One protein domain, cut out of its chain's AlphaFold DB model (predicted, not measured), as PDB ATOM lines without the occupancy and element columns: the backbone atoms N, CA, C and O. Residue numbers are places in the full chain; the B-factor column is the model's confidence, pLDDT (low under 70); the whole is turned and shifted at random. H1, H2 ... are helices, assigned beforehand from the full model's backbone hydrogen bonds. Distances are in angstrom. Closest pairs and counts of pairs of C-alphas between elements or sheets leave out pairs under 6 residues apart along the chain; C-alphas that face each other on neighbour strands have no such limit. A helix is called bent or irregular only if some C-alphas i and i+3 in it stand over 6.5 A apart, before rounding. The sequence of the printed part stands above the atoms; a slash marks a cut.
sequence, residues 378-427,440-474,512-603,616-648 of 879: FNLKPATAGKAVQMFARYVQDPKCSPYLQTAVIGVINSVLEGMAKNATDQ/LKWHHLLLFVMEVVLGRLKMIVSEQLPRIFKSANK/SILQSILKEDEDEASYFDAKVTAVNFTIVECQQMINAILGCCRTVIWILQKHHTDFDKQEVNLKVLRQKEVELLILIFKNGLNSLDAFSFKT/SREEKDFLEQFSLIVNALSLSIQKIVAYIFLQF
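What this domain is: This is residues 378 to 427, 440 to 474, 512 to 603 and 616 to 648 of the 879 residues of an uncharacterized protein of Trichuris trichiura (UniProt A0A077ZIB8). What is the main picture? Six long helical rods make an up-and-down bundle, each running against the one before it in the chain, in two layers of three: H1, H3a and H7 in one, H2, H6 and H9 in the other. H3b and the short H4, H5 and H8 lie toward one end; residues 641 to 648, of which 641 to 647 belong to H9, stick out at the other. What is printed? The 210 residues hold nine named helices, H1 to H9 in chain order, and no named strand: all helix. The whole is compact, with a radius of gyration of the C-alphas of 18.3 A and spans of 57 by 39 by 26 A.

Where its parts are: Where does it begin? H1, residues 382 to 396, starts with C-alpha 382 at (163.617, 144.163, 132.730); H2, residues 403 to 426, is 35.6 A long. Is H3 straight? H3, residues 440 to 472, one helix by its hydrogen bonds, is bent: C-alphas 462 and 465 are 6.8 A apart. Its arms are H3a, residues 440 to 462, 32.3 A long, and H3b, residues 465 to 472. What follows? H4 is residues 512 to 517, H5 524 to 527, and H6 539 to 562, 34.5 A long. H7, residues 568 to 595, 36.1 A, and H8, residues 597 to 603, are irregular: C-alphas 569 and 572 are 8.9 A apart, 599 and 602 7.2 A. H9, residues 617 to 647, 45.1 A, ends with C-alpha 647 at (142.175, 116.979, 121.140).

How they stand to each other: How does H1 sit? H1 and H2 are a hairpin at a shallow tilt of 19 degrees, closest C-alphas Val 396 and Gln 406, 5.1 A. H1 touches H3a at Ala 393 and Val 452, 6.5 A; H3a touches H7 at Val 461 and Ser 595, 5.8 A. What touches H6? H6 touches five, with these closest C-alphas: Cys 552 to Asn 414 of H2, 4.9 A, Ile 549 to Val 453 of H3a, 5.8 A, Asn 547 to Phe 622 of H9, 5.7 A, Gln 543 to Ala 598 of H8, 6.1 A, and, only just touching with 3 pairs of C-alphas within 8 A, Ile 539 to Ile 468 of H3b, 7.3 A. Are backbones complete? Every O i to N i+4 pair is within hydrogen-bond range in H2, H3a, H3b, H4, H6 and H9, against 10 of 11 in H1, 22 of 24 in H7 and 0 of 3 in H8, with 0 of 4 O i to N i+3 pairs; H5 is too short.

The domain as a whole: Where are cuts? C-alphas 427 and 440 are 18.0 A apart, 474 and 512 35.8 A, and 603 and 616 11.4 A. Which link is long? H5 to H6, 11 residues. Where is confidence low? Residues 512 to 536, 563 to 577 and 633 to 648 are among those under 70.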
ATOM      1  N   PHE A 378     160.480 147.622 141.841       92.38
ATOM      2  CA  PHE A 378     159.464 148.204 140.949       92.38
ATOM      3  C   PHE A 378     160.033 149.231 139.957       92.38
ATOM      4  O   PHE A 378     159.399 149.555 138.965       92.38
ATOM      5  N   ASN A 379     161.262 149.704 140.156       89.99
ATOM      6  CA  ASN A 379     161.908 150.707 139.304       89.99
ATOM      7  C   ASN A 379     162.984 150.101 138.383       89.99
ATOM      8  O   ASN A 379     163.644 150.824 137.634       89.99
ATOM      9  N   LEU A 380     163.199 148.780 138.433       90.90
ATOM     10  CA  LEU A 380     164.220 148.105 137.631       90.90
ATOM     11  C   LEU A 380     163.772 147.905 136.179       90.90
ATOM     12  O   LEU A 380     162.666 147.444 135.893       90.90
ATOM     13  N   LYS A 381     164.700 148.157 135.249       88.68
ATOM     14  CA  LYS A 381     164.552 147.754 133.845       88.68
ATOM     15  C   LYS A 381     164.552 146.219 133.740       88.68
ATOM     16  O   LYS A 381     165.338 145.570 134.434       88.68
ATOM     17  N   PRO A 382     163.767 145.619 132.823       85.51
ATOM     18  CA  PRO A 382     163.617 144.163 132.730       85.51
ATOM     19  C   PRO A 382     164.937 143.429 132.444       85.51
ATOM     20  O   PRO A 382     165.168 142.349 132.980       85.51
ATOM     21  N   ALA A 383     165.837 144.025 131.655       87.29
ATOM     22  CA  ALA A 383     167.163 143.458 131.391       87.29
ATOM     23  C   ALA A 383     168.041 143.409 132.656       87.29
ATOM     24  O   ALA A 383     168.665 142.389 132.943       87.29
ATOM     25  N   THR A 384     168.044 144.490 133.442       91.95
ATOM     26  CA  THR A 384     168.784 144.586 134.710       91.95
ATOM     27  C   THR A 384     168.226 143.619 135.748       91.95
ATOM     28  O   THR A 384     168.991 142.920 136.406       91.95
ATOM     29  N   ALA A 385     166.900 143.515 135.848       91.62
ATOM     30  CA  ALA A 385     166.251 142.550 136.728       91.62
ATOM     31  C   ALA A 385     166.587 141.098 136.331       91.62
ATOM     32  O   ALA A 385     166.900 140.283 137.193       91.62
ATOM     33  N   GLY A 386     166.635 140.790 135.028       91.34
ATOM     34  CA  GLY A 386     167.079 139.482 134.535       91.34
ATOM     35  C   GLY A 386     168.526 139.149 134.922       91.34
ATOM     36  O   GLY A 386     168.781 138.061 135.440       91.34
ATOM     37  N   LYS A 387     169.461 140.098 134.745       92.29
ATOM     38  CA  LYS A 387     170.869 139.961 135.177       92.29
ATOM     39  C   LYS A 387     170.964 139.730 136.691       92.29
ATOM     40  O   LYS A 387     171.703 138.852 137.130       92.29
ATOM     41  N   ALA A 388     170.177 140.467 137.477       94.69
ATOM     42  CA  ALA A 388     170.130 140.333 138.930       94.69
ATOM     43  C   ALA A 388     169.662 138.940 139.371       94.69
ATOM     44  O   ALA A 388     170.319 138.296 140.184       94.69
ATOM     45  N   VAL A 389     168.567 138.442 138.790       94.97
ATOM     46  CA  VAL A 389     168.042 137.102 139.087       94.97
ATOM     47  C   VAL A 389     169.070 136.022 138.753       94.97
ATOM     48  O   VAL A 389     169.310 135.138 139.570       94.97
ATOM     49  N   GLN A 390     169.725 136.104 137.590       92.94
ATOM     50  CA  GLN A 390     170.760 135.140 137.197       92.94
ATOM     51  C   GLN A 390     171.960 135.152 138.147       92.94
ATOM     52  O   GLN A 390     172.450 134.094 138.535       92.94
ATOM     53  N   MET A 391     172.416 136.336 138.552       92.44
ATOM     54  CA  MET A 391     173.512 136.492 139.503       92.44
ATOM     55  C   MET A 391     173.168 135.882 140.868       92.44
ATOM     56  O   MET A 391     173.926 135.054 141.370       92.44
ATOM     57  N   PHE A 392     172.006 136.232 141.432       94.54
ATOM     58  CA  PHE A 392     171.566 135.726 142.734       94.54
ATOM     59  C   PHE A 392     171.270 134.224 142.701       94.54
ATOM     60  O   PHE A 392     171.571 133.523 143.663       94.54
ATOM     61  N   ALA A 393     170.787 133.689 141.578       93.45
ATOM     62  CA  ALA A 393     170.594 132.253 141.404       93.45
ATOM     63  C   ALA A 393     171.901 131.454 141.571       93.45
ATOM     64  O   ALA A 393     171.882 130.376 142.166       93.45
ATOM     65  N   ARG A 394     173.053 131.991 141.132       91.31
ATOM     66  CA  ARG A 394     174.360 131.351 141.381       91.31
ATOM     67  C   ARG A 394     174.693 131.294 142.873       91.31
ATOM     68  O   ARG A 394     175.278 130.315 143.324       91.31
ATOM     69  N   TYR A 395     174.302 132.308 143.644       89.11
ATOM     70  CA  TYR A 395     174.573 132.365 145.084       89.11
ATOM     71  C   TYR A 395     173.709 131.419 145.913       89.11
ATOM     72  O   TYR A 395     174.168 130.938 146.944       89.11
ATOM     73  N   VAL A 396     172.506 131.067 145.445       89.90
ATOM     74  CA  VAL A 396     171.675 130.029 146.092       89.90
ATOM     75  C   VAL A 396     172.432 128.698 146.200       89.90
ATOM     76  O   VAL A 396     172.223 127.925 147.137       89.90
ATOM     77  N   GLN A 397     173.323 128.427 145.245       84.64
ATOM     78  CA  GLN A 397     174.113 127.200 145.174       84.64
ATOM     79  C   GLN A 397     175.536 127.359 145.729       84.64
ATOM     80  O   GLN A 397     176.269 126.374 145.774       84.64
ATOM     81  N   ASP A 398     175.939 128.557 146.164       83.80
ATOM     82  CA  ASP A 398     177.309 128.830 146.606       83.80
ATOM     83  C   ASP A 398     177.547 128.272 148.024       83.80
ATOM     84  O   ASP A 398     176.976 128.791 148.991       83.80
ATOM     85  N   PRO A 399     178.395 127.235 148.193       79.47
ATOM     86  CA  PRO A 399     178.645 126.617 149.493       79.47
ATOM     87  C   PRO A 399     179.434 127.519 150.450       79.47
ATOM     88  O   PRO A 399     179.496 127.212 151.635       79.47
ATOM     89  N   LYS A 400     180.037 128.611 149.960       78.07
ATOM     90  CA  LYS A 400     180.752 129.581 150.805       78.07
ATOM     91  C   LYS A 400     179.810 130.526 151.549       78.07
ATOM     92  O   LYS A 400     180.254 131.244 152.437       78.07
ATOM     93  N   CYS A 401     178.535 130.567 151.166       81.53
ATOM     94  CA  CYS A 401     177.531 131.404 151.811       81.53
ATOM     95  C   CYS A 401     176.901 130.673 153.000       81.53
ATOM     96  O   CYS A 401     176.625 129.472 152.912       81.53
ATOM     97  N   SER A 402     176.609 131.407 154.078       84.66
ATOM     98  CA  SER A 402     175.862 130.856 155.210       84.66
ATOM     99  C   SER A 402     174.444 130.427 154.784       84.66
ATOM    100  O   SER A 402     173.883 131.001 153.836       84.66
ATOM    101  N   PRO A 403     173.828 129.441 155.467       85.25
ATOM    102  CA  PRO A 403     172.432 129.047 155.238       85.25
ATOM    103  C   PRO A 403     171.465 130.233 155.251       85.25
ATOM    104  O   PRO A 403     170.557 130.335 154.418       85.25
ATOM    105  N   TYR A 404     171.699 131.153 156.182       86.05
ATOM    106  CA  TYR A 404     170.918 132.364 156.346       86.05
ATOM    107  C   TYR A 404     171.029 133.292 155.130       86.05
ATOM    108  O   TYR A 404     170.014 133.688 154.553       86.05
ATOM    109  N   LEU A 405     172.254 133.560 154.657       87.05
ATOM    110  CA  LEU A 405     172.482 134.388 153.469       87.05
ATOM    111  C   LEU A 405     171.872 133.755 152.211       87.05
ATOM    112  O   LEU A 405     171.224 134.446 151.429       87.05
ATOM    113  N   GLN A 406     172.010 132.441 152.031       90.53
ATOM    114  CA  GLN A 406     171.370 131.729 150.919       90.53
ATOM    115  C   GLN A 406     169.838 131.856 150.965       90.53
ATOM    116  O   GLN A 406     169.206 132.033 149.923       90.53
ATOM    117  N   THR A 407     169.236 131.813 152.159       91.77
ATOM    118  CA  THR A 407     167.786 131.997 152.339       91.77
ATOM    119  C   THR A 407     167.371 133.416 151.947       91.77
ATOM    120  O   THR A 407     166.408 133.606 151.199       91.77
ATOM    121  N   ALA A 408     168.138 134.420 152.381       91.20
ATOM    122  CA  ALA A 408     167.912 135.818 152.026       91.20
ATOM    123  C   ALA A 408     168.023 136.057 150.509       91.20
ATOM    124  O   ALA A 408     167.174 136.737 149.932       91.20
ATOM    125  N   VAL A 409     169.005 135.442 149.838       94.06
ATOM    126  CA  VAL A 409     169.184 135.495 148.373       94.06
ATOM    127  C   VAL A 409     167.932 135.001 147.638       94.06
ATOM    128  O   VAL A 409     167.507 135.634 146.670       94.06
ATOM    129  N   ILE A 410     167.290 133.924 148.105       94.94
ATOM    130  CA  ILE A 410     166.021 133.442 147.526       94.94
ATOM    131  C   ILE A 410     164.899 134.468 147.735       94.94
ATOM    132  O   ILE A 410     164.125 134.728 146.812       94.94
ATOM    133  N   GLY A 411     164.837 135.093 148.913       95.40
ATOM    134  CA  GLY A 411     163.910 136.192 149.191       95.40
ATOM    135  C   GLY A 411     164.087 137.379 148.236       95.40
ATOM    136  O   GLY A 411     163.100 137.930 147.746       95.40
ATOM    137  N   VAL A 412     165.333 137.731 147.900       96.62
ATOM    138  CA  VAL A 412     165.649 138.774 146.910       96.62
ATOM    139  C   VAL A 412     165.179 138.367 145.516       96.62
ATOM    140  O   VAL A 412     164.508 139.162 144.862       96.62
ATOM    141  N   ILE A 413     165.459 137.135 145.071       97.07
ATOM    142  CA  ILE A 413     164.974 136.630 143.773       97.07
ATOM    143  C   ILE A 413     163.448 136.741 143.705       97.07
ATOM    144  O   ILE A 413     162.915 137.310 142.753       97.07
ATOM    145  N   ASN A 414     162.753 136.267 144.741       95.46
ATOM    146  CA  ASN A 414     161.298 136.330 144.829       95.46
ATOM    147  C   ASN A 414     160.778 137.777 144.732       95.46
ATOM    148  O   ASN A 414     159.881 138.083 143.949       95.46
ATOM    149  N   SER A 415     161.401 138.689 145.479       95.34
ATOM    150  CA  SER A 415     161.078 140.115 145.478       95.34
ATOM    151  C   SER A 415     161.297 140.768 144.105       95.34
ATOM    152  O   SER A 415     160.469 141.564 143.660       95.34
ATOM    153  N   VAL A 416     162.400 140.450 143.419       95.91
ATOM    154  CA  VAL A 416     162.680 140.973 142.073       95.91
ATOM    155  C   VAL A 416     161.647 140.455 141.077       95.91
ATOM    156  O   VAL A 416     161.121 141.261 140.318       95.91
ATOM    157  N   LEU A 417     161.301 139.161 141.125       93.36
ATOM    158  CA  LEU A 417     160.264 138.561 140.278       93.36
ATOM    159  C   LEU A 417     158.880 139.188 140.503       93.36
ATOM    160  O   LEU A 417     158.160 139.442 139.537       93.36
ATOM    161  N   GLU A 418     158.517 139.494 141.751       90.77
ATOM    162  CA  GLU A 418     157.263 140.193 142.058       90.77
ATOM    163  C   GLU A 418     157.243 141.610 141.459       90.77
ATOM    164  O   GLU A 418     156.246 142.021 140.856       90.77
ATOM    165  N   GLY A 419     158.350 142.353 141.584       90.16
ATOM    166  CA  GLY A 419     158.475 143.698 141.012       90.16
ATOM    167  C   GLY A 419     158.383 143.700 139.490       90.16
ATOM    168  O   GLY A 419     157.602 144.437 138.891       90.16
ATOM    169  N   MET A 420     159.112 142.776 138.885       87.58
ATOM    170  CA  MET A 420     159.079 142.438 137.474       87.58
ATOM    171  C   MET A 420     157.660 142.169 136.939       87.58
ATOM    172  O   MET A 420     157.279 142.711 135.900       87.58
ATOM    173  N   ALA A 421     156.866 141.370 137.654       85.78
ATOM    174  CA  ALA A 421     155.502 141.024 137.258       85.78
ATOM    175  C   ALA A 421     154.524 142.206 137.354       85.78
ATOM    176  O   ALA A 421     153.668 142.366 136.484       85.78
ATOM    177  N   LYS A 422     154.648 143.058 138.383       83.74
ATOM    178  CA  LYS A 422     153.807 144.263 138.525       83.74
ATOM    179  C   LYS A 422     154.103 145.300 137.434       83.74
ATOM    180  O   LYS A 422     153.172 145.829 136.828       83.74
ATOM    181  N   ASN A 423     155.375 145.496 137.088       76.72
ATOM    182  CA  ASN A 423     155.771 146.414 136.014       76.72
ATOM    183  C   ASN A 423     155.219 146.001 134.642       76.72
ATOM    184  O   ASN A 423     154.846 146.855 133.840       76.72
ATOM    185  N   ALA A 424     155.139 144.694 134.379       70.18
ATOM    186  CA  ALA A 424     154.543 144.176 133.151       70.18
ATOM    187  C   ALA A 424     153.029 144.453 133.066       70.18
ATOM    188  O   ALA A 424     152.490 144.565 131.969       70.18
ATOM    189  N   THR A 425     152.342 144.572 134.208       60.81
ATOM    190  CA  THR A 425     150.892 144.827 134.252       60.81
ATOM    191  C   THR A 425     150.525 146.304 134.181       60.81
ATOM    192  O   THR A 425     149.491 146.631 133.610       60.81
ATOM    193  N   ASP A 426     151.360 147.206 134.700       55.13
ATOM    194  CA  ASP A 426     151.092 148.646 134.570       55.13
ATOM    195  C   ASP A 426     151.281 149.124 133.126       55.13
ATOM    196  O   ASP A 426     150.493 149.926 132.627       55.13
ATOM    197  N   GLN A 427     152.249 148.553 132.402       49.88
ATOM    198  CA  GLN A 427     152.428 148.845 130.976       49.88
ATOM    199  C   GLN A 427     151.226 148.417 130.123       49.88
ATOM    200  O   GLN A 427     150.983 149.035 129.093       49.88
ATOM    201  N   LEU A 440     159.612 134.837 125.427       73.24
ATOM    202  CA  LEU A 440     160.138 133.502 125.716       73.24
ATOM    203  C   LEU A 440     161.342 133.576 126.665       73.24
ATOM    204  O   LEU A 440     161.468 132.732 127.543       73.24
ATOM    205  N   LYS A 441     162.190 134.610 126.563       79.76
ATOM    206  CA  LYS A 441     163.337 134.808 127.468       79.76
ATOM    207  C   LYS A 441     162.919 134.876 128.940       79.76
ATOM    208  O   LYS A 441     163.632 134.373 129.800       79.76
ATOM    209  N   TRP A 442     161.757 135.459 129.220       79.60
ATOM    210  CA  TRP A 442     161.200 135.530 130.564       79.60
ATOM    211  C   TRP A 442     160.649 134.195 131.047       79.60
ATOM    212  O   TRP A 442     160.910 133.830 132.188       79.60
ATOM    213  N   HIS A 443     159.960 133.437 130.186       83.42
ATOM    214  CA  HIS A 443     159.546 132.070 130.529       83.42
ATOM    215  C   HIS A 443     160.762 131.219 130.901       83.42
ATOM    216  O   HIS A 443     160.775 130.597 131.956       83.42
ATOM    217  N   HIS A 444     161.824 131.266 130.093       86.96
ATOM    218  CA  HIS A 444     163.066 130.555 130.396       86.96
ATOM    219  C   HIS A 444     163.686 131.008 131.723       86.96
ATOM    220  O   HIS A 444     164.131 130.164 132.494       86.96
ATOM    221  N   LEU A 445     163.688 132.314 132.021       90.24
ATOM    222  CA  LEU A 445     164.187 132.832 133.298       90.24
ATOM    223  C   LEU A 445     163.382 132.290 134.489       90.24
ATOM    224  O   LEU A 445     163.974 131.891 135.486       90.24
ATOM    225  N   LEU A 446     162.052 132.248 134.383       90.82
ATOM    226  CA  LEU A 446     161.174 131.710 135.426       90.82
ATOM    227  C   LEU A 446     161.417 130.218 135.673       90.82
ATOM    228  O   LEU A 446     161.535 129.802 136.825       90.82
ATOM    229  N   LEU A 447     161.539 129.422 134.606       89.38
ATOM    230  CA  LEU A 447     161.849 127.995 134.728       89.38
ATOM    231  C   LEU A 447     163.249 127.770 135.303       89.38
ATOM    232  O   LEU A 447     163.409 126.932 136.182       89.38
ATOM    233  N   PHE A 448     164.235 128.561 134.879       93.93
ATOM    234  CA  PHE A 448     165.585 128.526 135.436       93.93
ATOM    235  C   PHE A 448     165.589 128.819 136.942       93.93
ATOM    236  O   PHE A 448     166.205 128.083 137.711       93.93
ATOM    237  N   VAL A 449     164.867 129.853 137.393       94.71
ATOM    238  CA  VAL A 449     164.732 130.139 138.831       94.71
ATOM    239  C   VAL A 449     164.114 128.952 139.556       94.71
ATOM    240  O   VAL A 449     164.639 128.537 140.589       94.71
ATOM    241  N   MET A 450     163.037 128.388 139.001       89.88
ATOM    242  CA  MET A 450     162.359 127.233 139.577       89.88
ATOM    243  C   MET A 450     163.305 126.033 139.725       89.88
ATOM    244  O   MET A 450     163.342 125.406 140.780       89.88
ATOM    245  N   GLU A 451     164.112 125.739 138.707       93.93
ATOM    246  CA  GLU A 451     165.111 124.666 138.743       93.93
ATOM    247  C   GLU A 451     166.173 124.896 139.818       93.93
ATOM    248  O   GLU A 451     166.515 123.972 140.557       93.93
ATOM    249  N   VAL A 452     166.669 126.127 139.947       94.49
ATOM    250  CA  VAL A 452     167.695 126.481 140.934       94.49
ATOM    251  C   VAL A 452     167.173 126.304 142.360       94.49
ATOM    252  O   VAL A 452     167.829 125.644 143.172       94.49
ATOM    253  N   VAL A 453     165.992 126.849 142.673       93.80
ATOM    254  CA  VAL A 453     165.419 126.749 144.027       93.80
ATOM    255  C   VAL A 453     164.995 125.319 144.356       93.80
ATOM    256  O   VAL A 453     165.190 124.855 145.479       93.80
ATOM    257  N   LEU A 454     164.494 124.573 143.370       90.46
ATOM    258  CA  LEU A 454     164.105 123.177 143.537       90.46
ATOM    259  C   LEU A 454     165.311 122.251 143.703       90.46
ATOM    260  O   LEU A 454     165.270 121.329 144.518       90.46
ATOM    261  N   GLY A 455     166.406 122.525 142.991       91.89
ATOM    262  CA  GLY A 455     167.689 121.867 143.215       91.89
ATOM    263  C   GLY A 455     168.156 122.043 144.661       91.89
ATOM    264  O   GLY A 455     168.579 121.075 145.298       91.89
ATOM    265  N   ARG A 456     167.981 123.247 145.227       91.90
ATOM    266  CA  ARG A 456     168.294 123.511 146.637       91.90
ATOM    267  C   ARG A 456     167.362 122.768 147.595       91.90
ATOM    268  O   ARG A 456     167.854 122.152 148.538       91.90
ATOM    269  N   LEU A 457     166.052 122.757 147.334       90.69
ATOM    270  CA  LEU A 457     165.081 122.001 148.138       90.69
ATOM    271  C   LEU A 457     165.431 120.513 148.177       90.69
ATOM    272  O   LEU A 457     165.450 119.909 149.247       90.69
ATOM    273  N   LYS A 458     165.755 119.933 147.016       90.20
ATOM    274  CA  LYS A 458     166.140 118.526 146.905       90.20
ATOM    275  C   LYS A 458     167.372 118.213 147.752       90.20
ATOM    276  O   LYS A 458     167.368 117.193 148.435       90.20
ATOM    277  N   MET A 459     168.390 119.076 147.736       90.15
ATOM    278  CA  MET A 459     169.594 118.914 148.561       90.15
ATOM    279  C   MET A 459     169.247 118.926 150.057       90.15
ATOM    280  O   MET A 459     169.653 118.029 150.794       90.15
ATOM    281  N   ILE A 460     168.421 119.875 150.506       88.69
ATOM    282  CA  ILE A 460     168.001 119.965 151.915       88.69
ATOM    283  C   ILE A 460     167.257 118.703 152.344       88.69
ATOM    284  O   ILE A 460     167.567 118.108 153.373       88.69
ATOM    285  N   VAL A 461     166.296 118.276 151.530       86.77
ATOM    286  CA  VAL A 461     165.454 117.115 151.814       86.77
ATOM    287  C   VAL A 461     166.248 115.811 151.786       86.77
ATOM    288  O   VAL A 461     166.051 114.955 152.643       86.77
ATOM    289  N   SER A 462     167.128 115.643 150.800       87.68
ATOM    290  CA  SER A 462     167.807 114.365 150.553       87.68
ATOM    291  C   SER A 462     169.075 114.200 151.390       87.68
ATOM    292  O   SER A 462     169.443 113.074 151.714       87.68
ATOM    293  N   GLU A 463     169.746 115.298 151.753       87.06
ATOM    294  CA  GLU A 463     171.035 115.256 152.451       87.06
ATOM    295  C   GLU A 463     170.994 115.892 153.842       87.06
ATOM    296  O   GLU A 463     171.464 115.274 154.797       87.06
ATOM    297  N   GLN A 464     170.441 117.101 153.987       86.08
ATOM    298  CA  GLN A 464     170.535 117.863 155.242       86.08
ATOM    299  C   GLN A 464     169.582 117.336 156.315       86.08
ATOM    300  O   GLN A 464     170.029 117.017 157.415       86.08
ATOM    301  N   LEU A 465     168.294 117.163 155.998       85.49
ATOM    302  CA  LEU A 465     167.306 116.663 156.962       85.49
ATOM    303  C   LEU A 465     167.698 115.288 157.538       85.49
ATOM    304  O   LEU A 465     167.752 115.161 158.762       85.49
ATOM    305  N   PRO A 466     168.087 114.277 156.731       85.59
ATOM    306  CA  PRO A 466     168.520 112.992 157.276       85.59
ATOM    307  C   PRO A 466     169.776 113.086 158.149       85.59
ATOM    308  O   PRO A 466     169.909 112.318 159.102       85.59
ATOM    309  N   ARG A 467     170.712 114.000 157.848       83.48
ATOM    310  CA  ARG A 467     171.909 114.223 158.681       83.48
ATOM    311  C   ARG A 467     171.536 114.804 160.039       83.48
ATOM    312  O   ARG A 467     171.996 114.280 161.049       83.48
ATOM    313  N   ILE A 468     170.663 115.809 160.052       82.25
ATOM    314  CA  ILE A 468     170.155 116.452 161.269       82.25
ATOM    315  C   ILE A 468     169.412 115.437 162.152       82.25
ATOM    316  O   ILE A 468     169.645 115.367 163.359       82.25
ATOM    317  N   PHE A 469     168.574 114.586 161.553       79.65
ATOM    318  CA  PHE A 469     167.860 113.538 162.288       79.65
ATOM    319  C   PHE A 469     168.801 112.466 162.851       79.65
ATOM    320  O   PHE A 469     168.631 112.026 163.986       79.65
ATOM    321  N   LYS A 470     169.849 112.082 162.110       78.64
ATOM    322  CA  LYS A 470     170.869 111.144 162.609       78.64
ATOM    323  C   LYS A 470     171.706 111.728 163.745       78.64
ATOM    324  O   LYS A 470     172.083 110.974 164.638       78.64
ATOM    325  N   SER A 471     172.021 113.026 163.724       71.12
ATOM    326  CA  SER A 471     172.755 113.667 164.823       71.12
ATOM    327  C   SER A 471     171.914 113.782 166.091       71.12
ATOM    328  O   SER A 471     172.444 113.539 167.169       71.12
ATOM    329  N   ALA A 472     170.614 114.069 165.968       61.85
ATOM    330  CA  ALA A 472     169.713 114.150 167.118       61.85
ATOM    331  C   ALA A 472     169.547 112.796 167.829       61.85
ATOM    332  O   ALA A 472     169.547 112.741 169.054       61.85
ATOM    333  N   ASN A 473     169.505 111.693 167.075       54.89
ATOM    334  CA  ASN A 473     169.424 110.353 167.662       54.89
ATOM    335  C   ASN A 473     170.719 109.912 168.372       54.89
ATOM    336  O   ASN A 473     170.683 108.959 169.139       54.89
ATOM    337  N   LYS A 474     171.865 110.558 168.109       51.99
ATOM    338  CA  LYS A 474     173.133 110.243 168.791       51.99
ATOM    339  C   LYS A 474     173.314 110.997 170.108       51.99
ATOM    340  O   LYS A 474     174.088 110.544 170.940       51.99
ATOM    341  N   SER A 512     156.549 140.024 154.983       37.65
ATOM    342  CA  SER A 512     156.805 139.618 156.372       37.65
ATOM    343  C   SER A 512     158.105 138.843 156.548       37.65
ATOM    344  O   SER A 512     158.753 139.008 157.577       37.65
ATOM    345  N   ILE A 513     158.498 138.029 155.560       35.82
ATOM    346  CA  ILE A 513     159.722 137.219 155.641       35.82
ATOM    347  C   ILE A 513     160.954 138.132 155.620       35.82
ATOM    348  O   ILE A 513     161.853 137.962 156.438       35.82
ATOM    349  N   LEU A 514     160.964 139.164 154.770       30.93
ATOM    350  CA  LEU A 514     162.082 140.108 154.707       30.93
ATOM    351  C   LEU A 514     162.158 141.004 155.945       30.93
ATOM    352  O   LEU A 514     163.248 141.175 156.470       30.93
ATOM    353  N   GLN A 515     161.038 141.492 156.490       32.08
ATOM    354  CA  GLN A 515     161.082 142.235 157.760       32.08
ATOM    355  C   GLN A 515     161.561 141.375 158.939       32.08
ATOM    356  O   GLN A 515     162.222 141.895 159.832       32.08
ATOM    357  N   SER A 516     161.264 140.069 158.956       33.45
ATOM    358  CA  SER A 516     161.805 139.173 159.986       33.45
ATOM    359  C   SER A 516     163.274 138.801 159.777       33.45
ATOM    360  O   SER A 516     163.945 138.532 160.766       33.45
ATOM    361  N   ILE A 517     163.762 138.796 158.531       32.06
ATOM    362  CA  ILE A 517     165.171 138.535 158.179       32.06
ATOM    363  C   ILE A 517     166.030 139.805 158.336       32.06
ATOM    364  O   ILE A 517     167.225 139.737 158.560       32.06
ATOM    365  N   LEU A 518     165.439 140.995 158.274       31.62
ATOM    366  CA  LEU A 518     166.159 142.265 158.410       31.62
ATOM    367  C   LEU A 518     166.246 142.764 159.859       31.62
ATOM    368  O   LEU A 518     166.433 143.962 160.055       31.62
ATOM    369  N   LYS A 519     166.083 141.895 160.870       31.21
ATOM    370  CA  LYS A 519     166.183 142.314 162.274       31.21
ATOM    371  C   LYS A 519     167.552 142.944 162.535       31.21
ATOM    372  O   LYS A 519     168.597 142.335 162.334       31.21
ATOM    373  N   GLU A 520     167.483 144.215 162.902       40.28
ATOM    374  CA  GLU A 520     168.601 145.142 162.935       40.28
ATOM    375  C   GLU A 520     169.510 144.867 164.148       40.28
ATOM    376  O   GLU A 520     169.051 144.511 165.233       40.28
ATOM    377  N   ASP A 521     170.809 145.027 163.902       42.03
ATOM    378  CA  ASP A 521     171.956 145.083 164.819       42.03
ATOM    379  C   ASP A 521     172.486 143.804 165.492       42.03
ATOM    380  O   ASP A 521     173.707 143.697 165.611       42.03
ATOM    381  N   GLU A 522     171.681 142.798 165.852       42.36
ATOM    382  CA  GLU A 522     172.249 141.569 166.464       42.36
ATOM    383  C   GLU A 522     172.569 140.451 165.455       42.36
ATOM    384  O   GLU A 522     173.532 139.702 165.642       42.36
ATOM    385  N   ASP A 523     171.847 140.373 164.333       39.84
ATOM    386  CA  ASP A 523     171.970 139.241 163.403       39.84
ATOM    387  C   ASP A 523     173.057 139.426 162.328       39.84
ATOM    388  O   ASP A 523     173.333 138.484 161.582       39.84
ATOM    389  N   GLU A 524     173.728 140.587 162.250       43.66
ATOM    390  CA  GLU A 524     174.862 140.804 161.327       43.66
ATOM    391  C   GLU A 524     175.890 139.670 161.475       43.66
ATOM    392  O   GLU A 524     176.317 139.095 160.480       43.66
ATOM    393  N   ALA A 525     176.202 139.235 162.701       49.72
ATOM    394  CA  ALA A 525     177.134 138.130 162.927       49.72
ATOM    395  C   ALA A 525     176.721 136.817 162.221       49.72
ATOM    396  O   ALA A 525     177.583 136.103 161.709       49.72
ATOM    397  N   SER A 526     175.417 136.528 162.122       49.46
ATOM    398  CA  SER A 526     174.893 135.310 161.476       49.46
ATOM    399  C   SER A 526     175.056 135.318 159.947       49.46
ATOM    400  O   SER A 526     175.236 134.269 159.319       49.46
ATOM    401  N   TYR A 527     175.061 136.503 159.326       47.50
ATOM    402  CA  TYR A 527     175.339 136.639 157.895       47.50
ATOM    403  C   TYR A 527     176.789 136.286 157.553       47.50
ATOM    404  O   TYR A 527     177.063 135.853 156.431       47.50
ATOM    405  N   PHE A 528     177.711 136.507 158.495       54.62
ATOM    406  CA  PHE A 528     179.139 136.648 158.213       54.62
ATOM    407  C   PHE A 528     180.035 135.588 158.858       54.62
ATOM    408  O   PHE A 528     181.255 135.728 158.763       54.62
ATOM    409  N   ASP A 529     179.487 134.536 159.481       46.61
ATOM    410  CA  ASP A 529     180.317 133.465 160.045       46.61
ATOM    411  C   ASP A 529     181.096 132.745 158.927       46.61
ATOM    412  O   ASP A 529     180.570 131.928 158.170       46.61
ATOM    413  N   ALA A 530     182.369 133.118 158.785       47.15
ATOM    414  CA  ALA A 530     183.281 132.635 157.756       47.15
ATOM    415  C   ALA A 530     183.896 131.272 158.105       47.15
ATOM    416  O   ALA A 530     184.753 130.776 157.366       47.15
ATOM    417  N   LYS A 531     183.501 130.648 159.223       47.47
ATOM    418  CA  LYS A 531     183.904 129.276 159.517       47.47
ATOM    419  C   LYS A 531     183.221 128.358 158.511       47.47
ATOM    420  O   LYS A 531     182.095 127.914 158.703       47.47
ATOM    421  N   VAL A 532     183.945 128.053 157.432       44.07
ATOM    422  CA  VAL A 532     183.611 127.049 156.410       44.07
ATOM    423  C   VAL A 532     183.708 125.639 157.015       44.07
ATOM    424  O   VAL A 532     184.376 124.745 156.505       44.07
ATOM    425  N   THR A 533     183.081 125.420 158.166       43.94
ATOM    426  CA  THR A 533     182.665 124.090 158.584       43.94
ATOM    427  C   THR A 533     181.523 123.691 157.671       43.94
ATOM    428  O   THR A 533     180.648 124.514 157.405       43.94
ATOM    429  N   ALA A 534     181.581 122.461 157.150       49.89
ATOM    430  CA  ALA A 534     180.549 121.850 156.316       49.89
ATOM    431  C   ALA A 534     179.170 122.406 156.686       49.89
ATOM    432  O   ALA A 534     178.804 122.310 157.854       49.89
ATOM    433  N   VAL A 535     178.497 123.057 155.727       54.84
ATOM    434  CA  VAL A 535     177.259 123.823 155.931       54.84
ATOM    435  C   VAL A 535     176.209 122.910 156.561       54.84
ATOM    436  O   VAL A 535     175.455 122.231 155.864       54.84
ATOM    437  N   ASN A 536     176.219 122.848 157.886       68.56
ATOM    438  CA  ASN A 536     175.311 122.055 158.680       68.56
ATOM    439  C   ASN A 536     174.178 122.999 159.028       68.56
ATOM    440  O   ASN A 536     174.340 123.898 159.847       68.56
ATOM    441  N   PHE A 537     173.052 122.814 158.353       74.78
ATOM    442  CA  PHE A 537     171.849 123.554 158.680       74.78
ATOM    443  C   PHE A 537     171.380 123.169 160.083       74.78
ATOM    444  O   PHE A 537     171.308 121.988 160.435       74.78
ATOM    445  N   THR A 538     170.982 124.161 160.863       85.54
ATOM    446  CA  THR A 538     170.062 123.943 161.975       85.54
ATOM    447  C   THR A 538     168.656 123.662 161.434       85.54
ATOM    448  O   THR A 538     168.304 124.022 160.307       85.54
ATOM    449  N   ILE A 539     167.802 123.038 162.249       84.12
ATOM    450  CA  ILE A 539     166.412 122.737 161.858       84.12
ATOM    451  C   ILE A 539     165.652 124.018 161.492       84.12
ATOM    452  O   ILE A 539     164.885 124.027 160.531       84.12
ATOM    453  N   VAL A 540     165.887 125.108 162.229       85.67
ATOM    454  CA  VAL A 540     165.224 126.399 161.993       85.67
ATOM    455  C   VAL A 540     165.657 126.998 160.654       85.67
ATOM    456  O   VAL A 540     164.807 127.435 159.881       85.67
ATOM    457  N   GLU A 541     166.950 126.947 160.321       88.71
ATOM    458  CA  GLU A 541     167.446 127.395 159.011       88.71
ATOM    459  C   GLU A 541     166.878 126.544 157.868       88.71
ATOM    460  O   GLU A 541     166.519 127.085 156.823       88.71
ATOM    461  N   CYS A 542     166.727 125.225 158.057       88.56
ATOM    462  CA  CYS A 542     166.034 124.378 157.082       88.56
ATOM    463  C   CYS A 542     164.583 124.831 156.873       88.56
ATOM    464  O   CYS A 542     164.159 124.973 155.728       88.56
ATOM    465  N   GLN A 543     163.828 125.071 157.949       88.99
ATOM    466  CA  GLN A 543     162.428 125.509 157.876       88.99
ATOM    467  C   GLN A 543     162.290 126.853 157.145       88.99
ATOM    468  O   GLN A 543     161.457 126.989 156.247       88.99
ATOM    469  N   GLN A 544     163.142 127.827 157.478       90.33
ATOM    470  CA  GLN A 544     163.167 129.140 156.825       90.33
ATOM    471  C   GLN A 544     163.511 129.028 155.336       90.33
ATOM    472  O   GLN A 544     162.829 129.618 154.497       90.33
ATOM    473  N   MET A 545     164.516 128.221 154.996       91.30
ATOM    474  CA  MET A 545     164.925 127.968 153.616       91.30
ATOM    475  C   MET A 545     163.822 127.278 152.804       91.30
ATOM    476  O   MET A 545     163.542 127.686 151.677       91.30
ATOM    477  N   ILE A 546     163.153 126.267 153.370       90.82
ATOM    478  CA  ILE A 546     162.020 125.589 152.725       90.82
ATOM    479  C   ILE A 546     160.900 126.597 152.437       90.82
ATOM    480  O   ILE A 546     160.412 126.659 151.308       90.82
ATOM    481  N   ASN A 547     160.538 127.434 153.412       90.42
ATOM    482  CA  ASN A 547     159.505 128.454 153.227       90.42
ATOM    483  C   ASN A 547     159.891 129.502 152.175       90.42
ATOM    484  O   ASN A 547     159.054 129.872 151.351       90.42
ATOM    485  N   ALA A 548     161.153 129.939 152.145       91.76
ATOM    486  CA  ALA A 548     161.646 130.855 151.118       91.76
ATOM    487  C   ALA A 548     161.573 130.234 149.713       91.76
ATOM    488  O   ALA A 548     161.125 130.892 148.771       91.76
ATOM    489  N   ILE A 549     161.954 128.958 149.571       92.86
ATOM    490  CA  ILE A 549     161.859 128.226 148.302       92.86
ATOM    491  C   ILE A 549     160.402 128.115 147.855       92.86
ATOM    492  O   ILE A 549     160.092 128.485 146.726       92.86
ATOM    493  N   LEU A 550     159.499 127.657 148.726       88.57
ATOM    494  CA  LEU A 550     158.084 127.510 148.381       88.57
ATOM    495  C   LEU A 550     157.429 128.854 148.049       88.57
ATOM    496  O   LEU A 550     156.667 128.933 147.086       88.57
ATOM    497  N   GLY A 551     157.775 129.919 148.775       88.12
ATOM    498  CA  GLY A 551     157.338 131.278 148.457       88.12
ATOM    499  C   GLY A 551     157.794 131.726 147.065       88.12
ATOM    500  O   GLY A 551     156.993 132.258 146.298       88.12
ATOM    501  N   CYS A 552     159.047 131.445 146.697       94.00
ATOM    502  CA  CYS A 552     159.565 131.728 145.357       94.00
ATOM    503  C   CYS A 552     158.851 130.892 144.277       94.00
ATOM    504  O   CYS A 552     158.396 131.441 143.272       94.00
ATOM    505  N   CYS A 553     158.665 129.586 144.511       90.42
ATOM    506  CA  CYS A 553     157.921 128.700 143.613       90.42
ATOM    507  C   CYS A 553     156.495 129.211 143.372       90.42
ATOM    508  O   CYS A 553     156.048 129.299 142.229       90.42
ATOM    509  N   ARG A 554     155.784 129.594 144.438       87.70
ATOM    510  CA  ARG A 554     154.442 130.179 144.353       87.70
ATOM    511  C   ARG A 554     154.431 131.427 143.477       87.70
ATOM    512  O   ARG A 554     153.552 131.541 142.629       87.70
ATOM    513  N   THR A 555     155.371 132.350 143.666       90.01
ATOM    514  CA  THR A 555     155.438 133.572 142.854       90.01
ATOM    515  C   THR A 555     155.664 133.243 141.387       90.01
ATOM    516  O   THR A 555     154.938 133.753 140.539       90.01
ATOM    517  N   VAL A 556     156.598 132.342 141.070       89.77
ATOM    518  CA  VAL A 556     156.831 131.904 139.684       89.77
ATOM    519  C   VAL A 556     155.559 131.310 139.074       89.77
ATOM    520  O   VAL A 556     155.162 131.698 137.977       89.77
ATOM    521  N   ILE A 557     154.884 130.415 139.797       84.12
ATOM    522  CA  ILE A 557     153.631 129.787 139.362       84.12
ATOM    523  C   ILE A 557     152.543 130.837 139.120       84.12
ATOM    524  O   ILE A 557     151.867 130.798 138.093       84.12
ATOM    525  N   TRP A 558     152.388 131.790 140.037       82.79
ATOM    526  CA  TRP A 558     151.425 132.879 139.905       82.79
ATOM    527  C   TRP A 558     151.694 133.729 138.654       82.79
ATOM    528  O   TRP A 558     150.760 134.025 137.909       82.79
ATOM    529  N   ILE A 559     152.961 134.058 138.366       85.91
ATOM    530  CA  ILE A 559     153.347 134.799 137.154       85.91
ATOM    531  C   ILE A 559     153.003 133.992 135.894       85.91
ATOM    532  O   ILE A 559     152.377 134.532 134.981       85.91
ATOM    533  N   LEU A 560     153.355 132.700 135.859       81.16
ATOM    534  CA  LEU A 560     153.071 131.805 134.728       81.16
ATOM    535  C   LEU A 560     151.566 131.633 134.470       81.16
ATOM    536  O   LEU A 560     151.150 131.507 133.319       81.16
ATOM    537  N   GLN A 561     150.748 131.626 135.526       76.81
ATOM    538  CA  GLN A 561     149.290 131.544 135.413       76.81
ATOM    539  C   GLN A 561     148.666 132.856 134.932       76.81
ATOM    540  O   GLN A 561     147.748 132.822 134.114       76.81
ATOM    541  N   LYS A 562     149.148 133.999 135.440       75.82
ATOM    542  CA  LYS A 562     148.617 135.330 135.114       75.82
ATOM    543  C   LYS A 562     148.942 135.747 133.684       75.82
ATOM    544  O   LYS A 562     148.080 136.278 132.992       75.82
ATOM    545  N   HIS A 563     150.168 135.498 133.234       68.88
ATOM    546  CA  HIS A 563     150.602 135.792 131.872       68.88
ATOM    547  C   HIS A 563     150.434 134.561 130.981       68.88
ATOM    548  O   HIS A 563     151.392 134.073 130.383       68.88
ATOM    549  N   HIS A 564     149.206 134.044 130.909       59.30
ATOM    550  CA  HIS A 564     148.863 133.004 129.947       59.30
ATOM    551  C   HIS A 564     149.140 133.564 128.547       59.30
ATOM    552  O   HIS A 564     148.479 134.492 128.089       59.30
ATOM    553  N   THR A 565     150.192 133.077 127.893       52.20
ATOM    554  CA  THR A 565     150.486 133.474 126.521       52.20
ATOM    555  C   THR A 565     149.405 132.899 125.626       52.20
ATOM    556  O   THR A 565     149.506 131.737 125.247       52.20
ATOM    557  N   ASP A 566     148.436 133.712 125.213       44.18
ATOM    558  CA  ASP A 566     147.504 133.405 124.107       44.18
ATOM    559  C   ASP A 566     148.220 133.326 122.735       44.18
ATOM    560  O   ASP A 566     147.637 133.497 121.667       44.18
ATOM    561  N   PHE A 567     149.528 133.056 122.740       46.40
ATOM    562  CA  PHE A 567     150.384 132.956 121.570       46.40
ATOM    563  C   PHE A 567     150.730 131.495 121.285       46.40
ATOM    564  O   PHE A 567     151.897 131.148 121.125       46.40
ATOM    565  N   ASP A 568     149.711 130.653 121.107       45.19
ATOM    566  CA  ASP A 568     149.872 129.312 120.518       45.19
ATOM    567  C   ASP A 568     150.472 129.353 119.098       45.19
ATOM    568  O   ASP A 568     150.799 128.327 118.527       45.19
ATOM    569  N   LYS A 569     150.732 130.531 118.514       49.86
ATOM    570  CA  LYS A 569     151.397 130.646 117.207       49.86
ATOM    571  C   LYS A 569     152.859 130.168 117.198       49.86
ATOM    572  O   LYS A 569     153.379 129.878 116.126       49.86
ATOM    573  N   GLN A 570     153.534 130.064 118.349       50.67
ATOM    574  CA  GLN A 570     154.856 129.419 118.461       50.67
ATOM    575  C   GLN A 570     154.724 128.029 119.103       50.67
ATOM    576  O   GLN A 570     155.297 127.762 120.160       50.67
ATOM    577  N   GLU A 571     153.940 127.151 118.468       53.63
ATOM    578  CA  GLU A 571     153.460 125.897 119.067       53.63
ATOM    579  C   GLU A 571     154.557 125.015 119.679       53.63
ATOM    580  O   GLU A 571     154.372 124.478 120.767       53.63
ATOM    581  N   VAL A 572     155.696 124.830 119.005       58.16
ATOM    582  CA  VAL A 572     156.657 123.787 119.411       58.16
ATOM    583  C   VAL A 572     157.398 124.158 120.701       58.16
ATOM    584  O   VAL A 572     157.401 123.379 121.651       58.16
ATOM    585  N   ASN A 573     157.983 125.358 120.775       58.50
ATOM    586  CA  ASN A 573     158.782 125.762 121.939       58.50
ATOM    587  C   ASN A 573     157.923 125.940 123.195       58.50
ATOM    588  O   ASN A 573     158.334 125.543 124.283       58.50
ATOM    589  N   LEU A 574     156.718 126.499 123.053       61.86
ATOM    590  CA  LEU A 574     155.800 126.659 124.179       61.86
ATOM    591  C   LEU A 574     155.323 125.304 124.707       61.86
ATOM    592  O   LEU A 574     155.334 125.116 125.918       61.86
ATOM    593  N   LYS A 575     154.995 124.332 123.840       64.67
ATOM    594  CA  LYS A 575     154.624 122.971 124.276       64.67
ATOM    595  C   LYS A 575     155.728 122.319 125.118       64.67
ATOM    596  O   LYS A 575     155.430 121.771 126.176       64.67
ATOM    597  N   VAL A 576     156.995 122.442 124.705       64.25
ATOM    598  CA  VAL A 576     158.147 121.921 125.470       64.25
ATOM    599  C   VAL A 576     158.285 122.621 126.827       64.25
ATOM    600  O   VAL A 576     158.453 121.957 127.849       64.25
ATOM    601  N   LEU A 577     158.161 123.952 126.865       59.48
ATOM    602  CA  LEU A 577     158.214 124.716 128.116       59.48
ATOM    603  C   LEU A 577     157.062 124.341 129.060       59.48
ATOM    604  O   LEU A 577     157.291 124.153 130.250       59.48
ATOM    605  N   ARG A 578     155.846 124.145 128.538       71.54
ATOM    606  CA  ARG A 578     154.683 123.705 129.327       71.54
ATOM    607  C   ARG A 578     154.845 122.285 129.860       71.54
ATOM    608  O   ARG A 578     154.488 122.026 131.004       71.54
ATOM    609  N   GLN A 579     155.421 121.371 129.081       71.01
ATOM    610  CA  GLN A 579     155.768 120.044 129.591       71.01
ATOM    611  C   GLN A 579     156.766 120.153 130.753       71.01
ATOM    612  O   GLN A 579     156.569 119.546 131.806       71.01
ATOM    613  N   LYS A 580     157.791 120.994 130.594       77.32
ATOM    614  CA  LYS A 580     158.786 121.248 131.634       77.32
ATOM    615  C   LYS A 580     158.175 121.867 132.898       77.32
ATOM    616  O   LYS A 580     158.556 121.486 134.001       77.32
ATOM    617  N   GLU A 581     157.203 122.770 132.764       78.83
ATOM    618  CA  GLU A 581     156.434 123.313 133.897       78.83
ATOM    619  C   GLU A 581     155.763 122.197 134.704       78.83
ATOM    620  O   GLU A 581     155.866 122.174 135.930       78.83
ATOM    621  N   VAL A 582     155.109 121.248 134.028       73.00
ATOM    622  CA  VAL A 582     154.425 120.119 134.677       73.00
ATOM    623  C   VAL A 582     155.420 119.216 135.404       73.00
ATOM    624  O   VAL A 582     155.186 118.852 136.556       73.00
ATOM    625  N   GLU A 583     156.556 118.902 134.780       78.85
ATOM    626  CA  GLU A 583     157.629 118.115 135.403       78.85
ATOM    627  C   GLU A 583     158.166 118.785 136.676       78.85
ATOM    628  O   GLU A 583     158.325 118.132 137.713       78.85
ATOM    629  N   LEU A 584     158.393 120.103 136.627       80.72
ATOM    630  CA  LEU A 584     158.842 120.880 137.780       80.72
ATOM    631  C   LEU A 584     157.778 120.924 138.881       80.72
ATOM    632  O   LEU A 584     158.118 120.726 140.044       80.72
ATOM    633  N   LEU A 585     156.498 121.102 138.544       78.25
ATOM    634  CA  LEU A 585     155.399 121.076 139.517       78.25
ATOM    635  C   LEU A 585     155.289 119.724 140.234       78.25
ATOM    636  O   LEU A 585     155.143 119.688 141.456       78.25
ATOM    637  N   ILE A 586     155.414 118.611 139.502       76.92
ATOM    638  CA  ILE A 586     155.434 117.263 140.091       76.92
ATOM    639  C   ILE A 586     156.626 117.117 141.044       76.92
ATOM    640  O   ILE A 586     156.491 116.573 142.144       76.92
ATOM    641  N   LEU A 587     157.800 117.616 140.651       83.20
ATOM    642  CA  LEU A 587     159.001 117.538 141.473       83.20
ATOM    643  C   LEU A 587     158.902 118.428 142.727       83.20
ATOM    644  O   LEU A 587     159.330 117.996 143.800       83.20
ATOM    645  N   ILE A 588     158.289 119.612 142.636       84.13
ATOM    646  CA  ILE A 588     157.983 120.471 143.794       84.13
ATOM    647  C   ILE A 588     157.016 119.759 144.735       84.13
ATOM    648  O   ILE A 588     157.247 119.754 145.940       84.13
ATOM    649  N   PHE A 589     155.973 119.114 144.209       80.78
ATOM    650  CA  PHE A 589     155.020 118.368 145.027       80.78
ATOM    651  C   PHE A 589     155.709 117.234 145.798       80.78
ATOM    652  O   PHE A 589     155.593 117.161 147.020       80.78
ATOM    653  N   LYS A 590     156.501 116.396 145.114       82.89
ATOM    654  CA  LYS A 590     157.217 115.278 145.754       82.89
ATOM    655  C   LYS A 590     158.214 115.752 146.816       82.89
ATOM    656  O   LYS A 590     158.216 115.235 147.931       82.89
ATOM    657  N   ASN A 591     159.043 116.749 146.499       86.10
ATOM    658  CA  ASN A 591     160.031 117.262 147.454       86.10
ATOM    659  C   ASN A 591     159.389 118.075 148.581       86.10
ATOM    660  O   ASN A 591     159.854 118.004 149.713       86.10
ATOM    661  N   GLY A 592     158.314 118.810 148.306       84.03
ATOM    662  CA  GLY A 592     157.593 119.555 149.330       84.03
ATOM    663  C   GLY A 592     156.898 118.629 150.326       84.03
ATOM    664  O   GLY A 592     157.024 118.836 151.531       84.03
ATOM    665  N   LEU A 593     156.305 117.522 149.863       82.57
ATOM    666  CA  LEU A 593     155.824 116.470 150.760       82.57
ATOM    667  C   LEU A 593     156.947 115.911 151.643       82.57
ATOM    668  O   LEU A 593     156.740 115.715 152.840       82.57
ATOM    669  N   ASN A 594     158.134 115.675 151.084       85.78
ATOM    670  CA  ASN A 594     159.299 115.220 151.851       85.78
ATOM    671  C   ASN A 594     159.819 116.274 152.845       85.78
ATOM    672  O   ASN A 594     160.286 115.935 153.928       85.78
ATOM    673  N   SER A 595     159.680 117.559 152.526       87.07
ATOM    674  CA  SER A 595     160.116 118.649 153.401       87.07
ATOM    675  C   SER A 595     159.255 118.829 154.661       87.07
ATOM    676  O   SER A 595     159.713 119.456 155.613       87.07
ATOM    677  N   LEU A 596     158.065 118.208 154.726       81.97
ATOM    678  CA  LEU A 596     157.221 118.181 155.932       81.97
ATOM    679  C   LEU A 596     157.942 117.659 157.181       81.97
ATOM    680  O   LEU A 596     157.610 118.075 158.289       81.97
ATOM    681  N   ASP A 597     158.930 116.773 157.027       83.41
ATOM    682  CA  ASP A 597     159.661 116.225 158.180       83.41
ATOM    683  C   ASP A 597     160.413 117.309 158.950       83.41
ATOM    684  O   ASP A 597     160.584 117.195 160.162       83.41
ATOM    685  N   ALA A 598     160.792 118.400 158.276       82.56
ATOM    686  CA  ALA A 598     161.403 119.552 158.924       82.56
ATOM    687  C   ALA A 598     160.467 120.212 159.951       82.56
ATOM    688  O   ALA A 598     160.944 120.801 160.918       82.56
ATOM    689  N   PHE A 599     159.146 120.119 159.763       80.55
ATOM    690  CA  PHE A 599     158.138 120.783 160.597       80.55
ATOM    691  C   PHE A 599     157.531 119.845 161.643       80.55
ATOM    692  O   PHE A 599     157.233 120.271 162.754       80.55
ATOM    693  N   SER A 600     157.430 118.549 161.340       69.79
ATOM    694  CA  SER A 600     156.905 117.549 162.282       69.79
ATOM    695  C   SER A 600     157.887 117.163 163.401       69.79
ATOM    696  O   SER A 600     157.509 116.448 164.324       69.79
ATOM    697  N   PHE A 601     159.134 117.643 163.362       51.39
ATOM    698  CA  PHE A 601     160.199 117.224 164.283       51.39
ATOM    699  C   PHE A 601     159.947 117.559 165.770       51.39
ATOM    700  O   PHE A 601     160.478 116.886 166.648       51.39
ATOM    701  N   LYS A 602     159.121 118.565 166.099       46.74
ATOM    702  CA  LYS A 602     158.933 119.013 167.496       46.74
ATOM    703  C   LYS A 602     157.921 118.213 168.325       46.74
ATOM    704  O   LYS A 602     157.760 118.514 169.501       46.74
ATOM    705  N   THR A 603     157.254 117.191 167.787       37.38
ATOM    706  CA  THR A 603     156.217 116.473 168.556       37.38
ATOM    707  C   THR A 603     156.732 115.346 169.462       37.38
ATOM    708  O   THR A 603     155.909 114.580 169.951       37.38
ATOM    709  N   SER A 616     153.409 125.957 164.662       68.90
ATOM    710  CA  SER A 616     154.471 126.961 164.576       68.90
ATOM    711  C   SER A 616     154.170 127.955 163.450       68.90
ATOM    712  O   SER A 616     153.452 127.637 162.499       68.90
ATOM    713  N   ARG A 617     154.698 129.181 163.539       76.44
ATOM    714  CA  ARG A 617     154.498 130.175 162.475       76.44
ATOM    715  C   ARG A 617     155.053 129.651 161.149       76.44
ATOM    716  O   ARG A 617     154.403 129.782 160.121       76.44
ATOM    717  N   GLU A 618     156.208 129.000 161.210       74.81
ATOM    718  CA  GLU A 618     156.905 128.422 160.071       74.81
ATOM    719  C   GLU A 618     156.100 127.288 159.423       74.81
ATOM    720  O   GLU A 618     156.043 127.210 158.199       74.81
ATOM    721  N   GLU A 619     155.445 126.437 160.217       76.18
ATOM    722  CA  GLU A 619     154.568 125.371 159.716       76.18
ATOM    723  C   GLU A 619     153.277 125.928 159.107       76.18
ATOM    724  O   GLU A 619     152.829 125.450 158.067       76.18
ATOM    725  N   LYS A 620     152.685 126.964 159.712       77.53
ATOM    726  CA  LYS A 620     151.513 127.633 159.135       77.53
ATOM    727  C   LYS A 620     151.847 128.238 157.771       77.53
ATOM    728  O   LYS A 620     151.097 128.023 156.819       77.53
ATOM    729  N   ASP A 621     152.971 128.946 157.684       78.41
ATOM    730  CA  ASP A 621     153.452 129.527 156.432       78.41
ATOM    731  C   ASP A 621     153.714 128.412 155.407       78.41
ATOM    732  O   ASP A 621     153.224 128.496 154.283       78.41
ATOM    733  N   PHE A 622     154.374 127.316 155.802       83.46
ATOM    734  CA  PHE A 622     154.583 126.148 154.942       83.46
ATOM    735  C   PHE A 622     153.268 125.616 154.359       83.46
ATOM    736  O   PHE A 622     153.153 125.436 153.145       83.46
ATOM    737  N   LEU A 623     152.268 125.375 155.214       77.27
ATOM    738  CA  LEU A 623     150.980 124.818 154.804       77.27
ATOM    739  C   LEU A 623     150.240 125.755 153.846       77.27
ATOM    740  O   LEU A 623     149.674 125.282 152.861       77.27
ATOM    741  N   GLU A 624     150.276 127.068 154.086       79.23
ATOM    742  CA  GLU A 624     149.672 128.062 153.193       79.23
ATOM    743  C   GLU A 624     150.363 128.077 151.820       79.23
ATOM    744  O   GLU A 624     149.700 127.973 150.783       79.23
ATOM    745  N   GLN A 625     151.699 128.148 151.801       76.84
ATOM    746  CA  GLN A 625     152.481 128.156 150.561       76.84
ATOM    747  C   GLN A 625     152.266 126.870 149.761       76.84
ATOM    748  O   GLN A 625     151.988 126.906 148.560       76.84
ATOM    749  N   PHE A 626     152.354 125.723 150.435       77.22
ATOM    750  CA  PHE A 626     152.204 124.427 149.797       77.22
ATOM    751  C   PHE A 626     150.771 124.203 149.304       77.22
ATOM    752  O   PHE A 626     150.588 123.696 148.201       77.22
ATOM    753  N   SER A 627     149.752 124.655 150.046       74.01
ATOM    754  CA  SER A 627     148.348 124.603 149.611       74.01
ATOM    755  C   SER A 627     148.127 125.323 148.279       74.01
ATOM    756  O   SER A 627     147.491 124.783 147.372       74.01
ATOM    757  N   LEU A 628     148.699 126.518 148.114       74.79
ATOM    758  CA  LEU A 628     148.583 127.288 146.874       74.79
ATOM    759  C   LEU A 628     149.291 126.605 145.696       74.79
ATOM    760  O   LEU A 628     148.745 126.561 144.593       74.79
ATOM    761  N   ILE A 629     150.469 126.020 145.929       73.39
ATOM    762  CA  ILE A 629     151.200 125.246 144.911       73.39
ATOM    763  C   ILE A 629     150.403 124.007 144.498       73.39
ATOM    764  O   ILE A 629     150.278 123.710 143.310       73.39
ATOM    765  N   VAL A 630     149.827 123.303 145.470       73.12
ATOM    766  CA  VAL A 630     148.970 122.138 145.242       73.12
ATOM    767  C   VAL A 630     147.750 122.521 144.405       73.12
ATOM    768  O   VAL A 630     147.440 121.835 143.434       73.12
ATOM    769  N   ASN A 631     147.106 123.652 144.704       72.49
ATOM    770  CA  ASN A 631     145.997 124.170 143.905       72.49
ATOM    771  C   ASN A 631     146.407 124.505 142.467       72.49
ATOM    772  O   ASN A 631     145.657 124.225 141.533       72.49
ATOM    773  N   ALA A 632     147.601 125.061 142.274       70.52
ATOM    774  CA  ALA A 632     148.123 125.346 140.947       70.52
ATOM    775  C   ALA A 632     148.428 124.078 140.140       70.52
ATOM    776  O   ALA A 632     148.059 124.008 138.969       70.52
ATOM    777  N   LEU A 633     149.041 123.066 140.766       68.98
ATOM    778  CA  LEU A 633     149.230 121.745 140.161       68.98
ATOM    779  C   LEU A 633     147.880 121.145 139.760       68.98
ATOM    780  O   LEU A 633     147.733 120.650 138.645       68.98
ATOM    781  N   SER A 634     146.888 121.258 140.644       67.98
ATOM    782  CA  SER A 634     145.508 120.864 140.386       67.98
ATOM    783  C   SER A 634     144.991 121.529 139.096       67.98
ATOM    784  O   SER A 634     144.586 120.836 138.160       67.98
ATOM    785  N   LEU A 635     145.055 122.862 138.994       66.59
ATOM    786  CA  LEU A 635     144.610 123.589 137.799       66.59
ATOM    787  C   LEU A 635     145.343 123.137 136.527       66.59
ATOM    788  O   LEU A 635     144.720 123.014 135.472       66.59
ATOM    789  N   SER A 636     146.652 122.885 136.614       64.55
ATOM    790  CA  SER A 636     147.443 122.385 135.485       64.55
ATOM    791  C   SER A 636     146.978 120.997 135.042       64.55
ATOM    792  O   SER A 636     146.789 120.779 133.848       64.55
ATOM    793  N   ILE A 637     146.709 120.082 135.980       63.34
ATOM    794  CA  ILE A 637     146.144 118.757 135.679       63.34
ATOM    795  C   ILE A 637     144.772 118.906 135.014       63.34
ATOM    796  O   ILE A 637     144.528 118.279 133.987       63.34
ATOM    797  N   GLN A 638     143.897 119.771 135.536       63.76
ATOM    798  CA  GLN A 638     142.577 120.017 134.949       63.76
ATOM    799  C   GLN A 638     142.679 120.517 133.503       63.76
ATOM    800  O   GLN A 638     141.937 120.048 132.643       63.76
ATOM    801  N   LYS A 639     143.606 121.439 133.217       61.83
ATOM    802  CA  LYS A 639     143.847 121.948 131.858       61.83
ATOM    803  C   LYS A 639     144.392 120.872 130.927       61.83
ATOM    804  O   LYS A 639     143.939 120.789 129.793       61.83
ATOM    805  N   ILE A 640     145.320 120.036 131.397       59.37
ATOM    806  CA  ILE A 640     145.850 118.905 130.623       59.37
ATOM    807  C   ILE A 640     144.736 117.907 130.319       59.37
ATOM    808  O   ILE A 640     144.607 117.484 129.177       59.37
ATOM    809  N   VAL A 641     143.897 117.572 131.304       59.67
ATOM    810  CA  VAL A 641     142.728 116.704 131.108       59.67
ATOM    811  C   VAL A 641     141.771 117.323 130.100       59.67
ATOM    812  O   VAL A 641     141.378 116.639 129.166       59.67
ATOM    813  N   ALA A 642     141.435 118.609 130.241       58.30
ATOM    814  CA  ALA A 642     140.557 119.308 129.307       58.30
ATOM    815  C   ALA A 642     141.142 119.335 127.888       58.30
ATOM    816  O   ALA A 642     140.420 119.064 126.938       58.30
ATOM    817  N   TYR A 643     142.446 119.592 127.744       51.33
ATOM    818  CA  TYR A 643     143.152 119.569 126.462       51.33
ATOM    819  C   TYR A 643     143.161 118.169 125.841       51.33
ATOM    820  O   TYR A 643     142.847 118.021 124.664       51.33
ATOM    821  N   ILE A 644     143.468 117.134 126.630       52.18
ATOM    822  CA  ILE A 644     143.406 115.735 126.192       52.18
ATOM    823  C   ILE A 644     141.982 115.399 125.742       52.18
ATOM    824  O   ILE A 644     141.815 114.831 124.672       52.18
ATOM    825  N   PHE A 645     140.968 115.798 126.510       52.54
ATOM    826  CA  PHE A 645     139.564 115.554 126.182       52.54
ATOM    827  C   PHE A 645     139.130 116.288 124.905       52.54
ATOM    828  O   PHE A 645     138.324 115.756 124.147       52.54
ATOM    829  N   LEU A 646     139.672 117.488 124.651       52.49
ATOM    830  CA  LEU A 646     139.375 118.275 123.450       52.49
ATOM    831  C   LEU A 646     140.090 117.755 122.195       52.49
ATOM    832  O   LEU A 646     139.506 117.804 121.117       52.49
ATOM    833  N   GLN A 647     141.350 117.315 122.307       51.55
ATOM    834  CA  GLN A 647     142.175 116.979 121.140       51.55
ATOM    835  C   GLN A 647     142.310 115.483 120.845       51.55
ATOM    836  O   GLN A 647     142.519 115.133 119.686       51.55
ATOM    837  N   PHE A 648     142.239 114.593 121.839       44.12
ATOM    838  CA  PHE A 648     142.650 113.202 121.649       44.12
ATOM    839  C   PHE A 648     141.719 112.191 122.320       44.12
ATOM    840  O   PHE A 648     141.572 112.115 123.536       44.12
TER     841      PHE A 648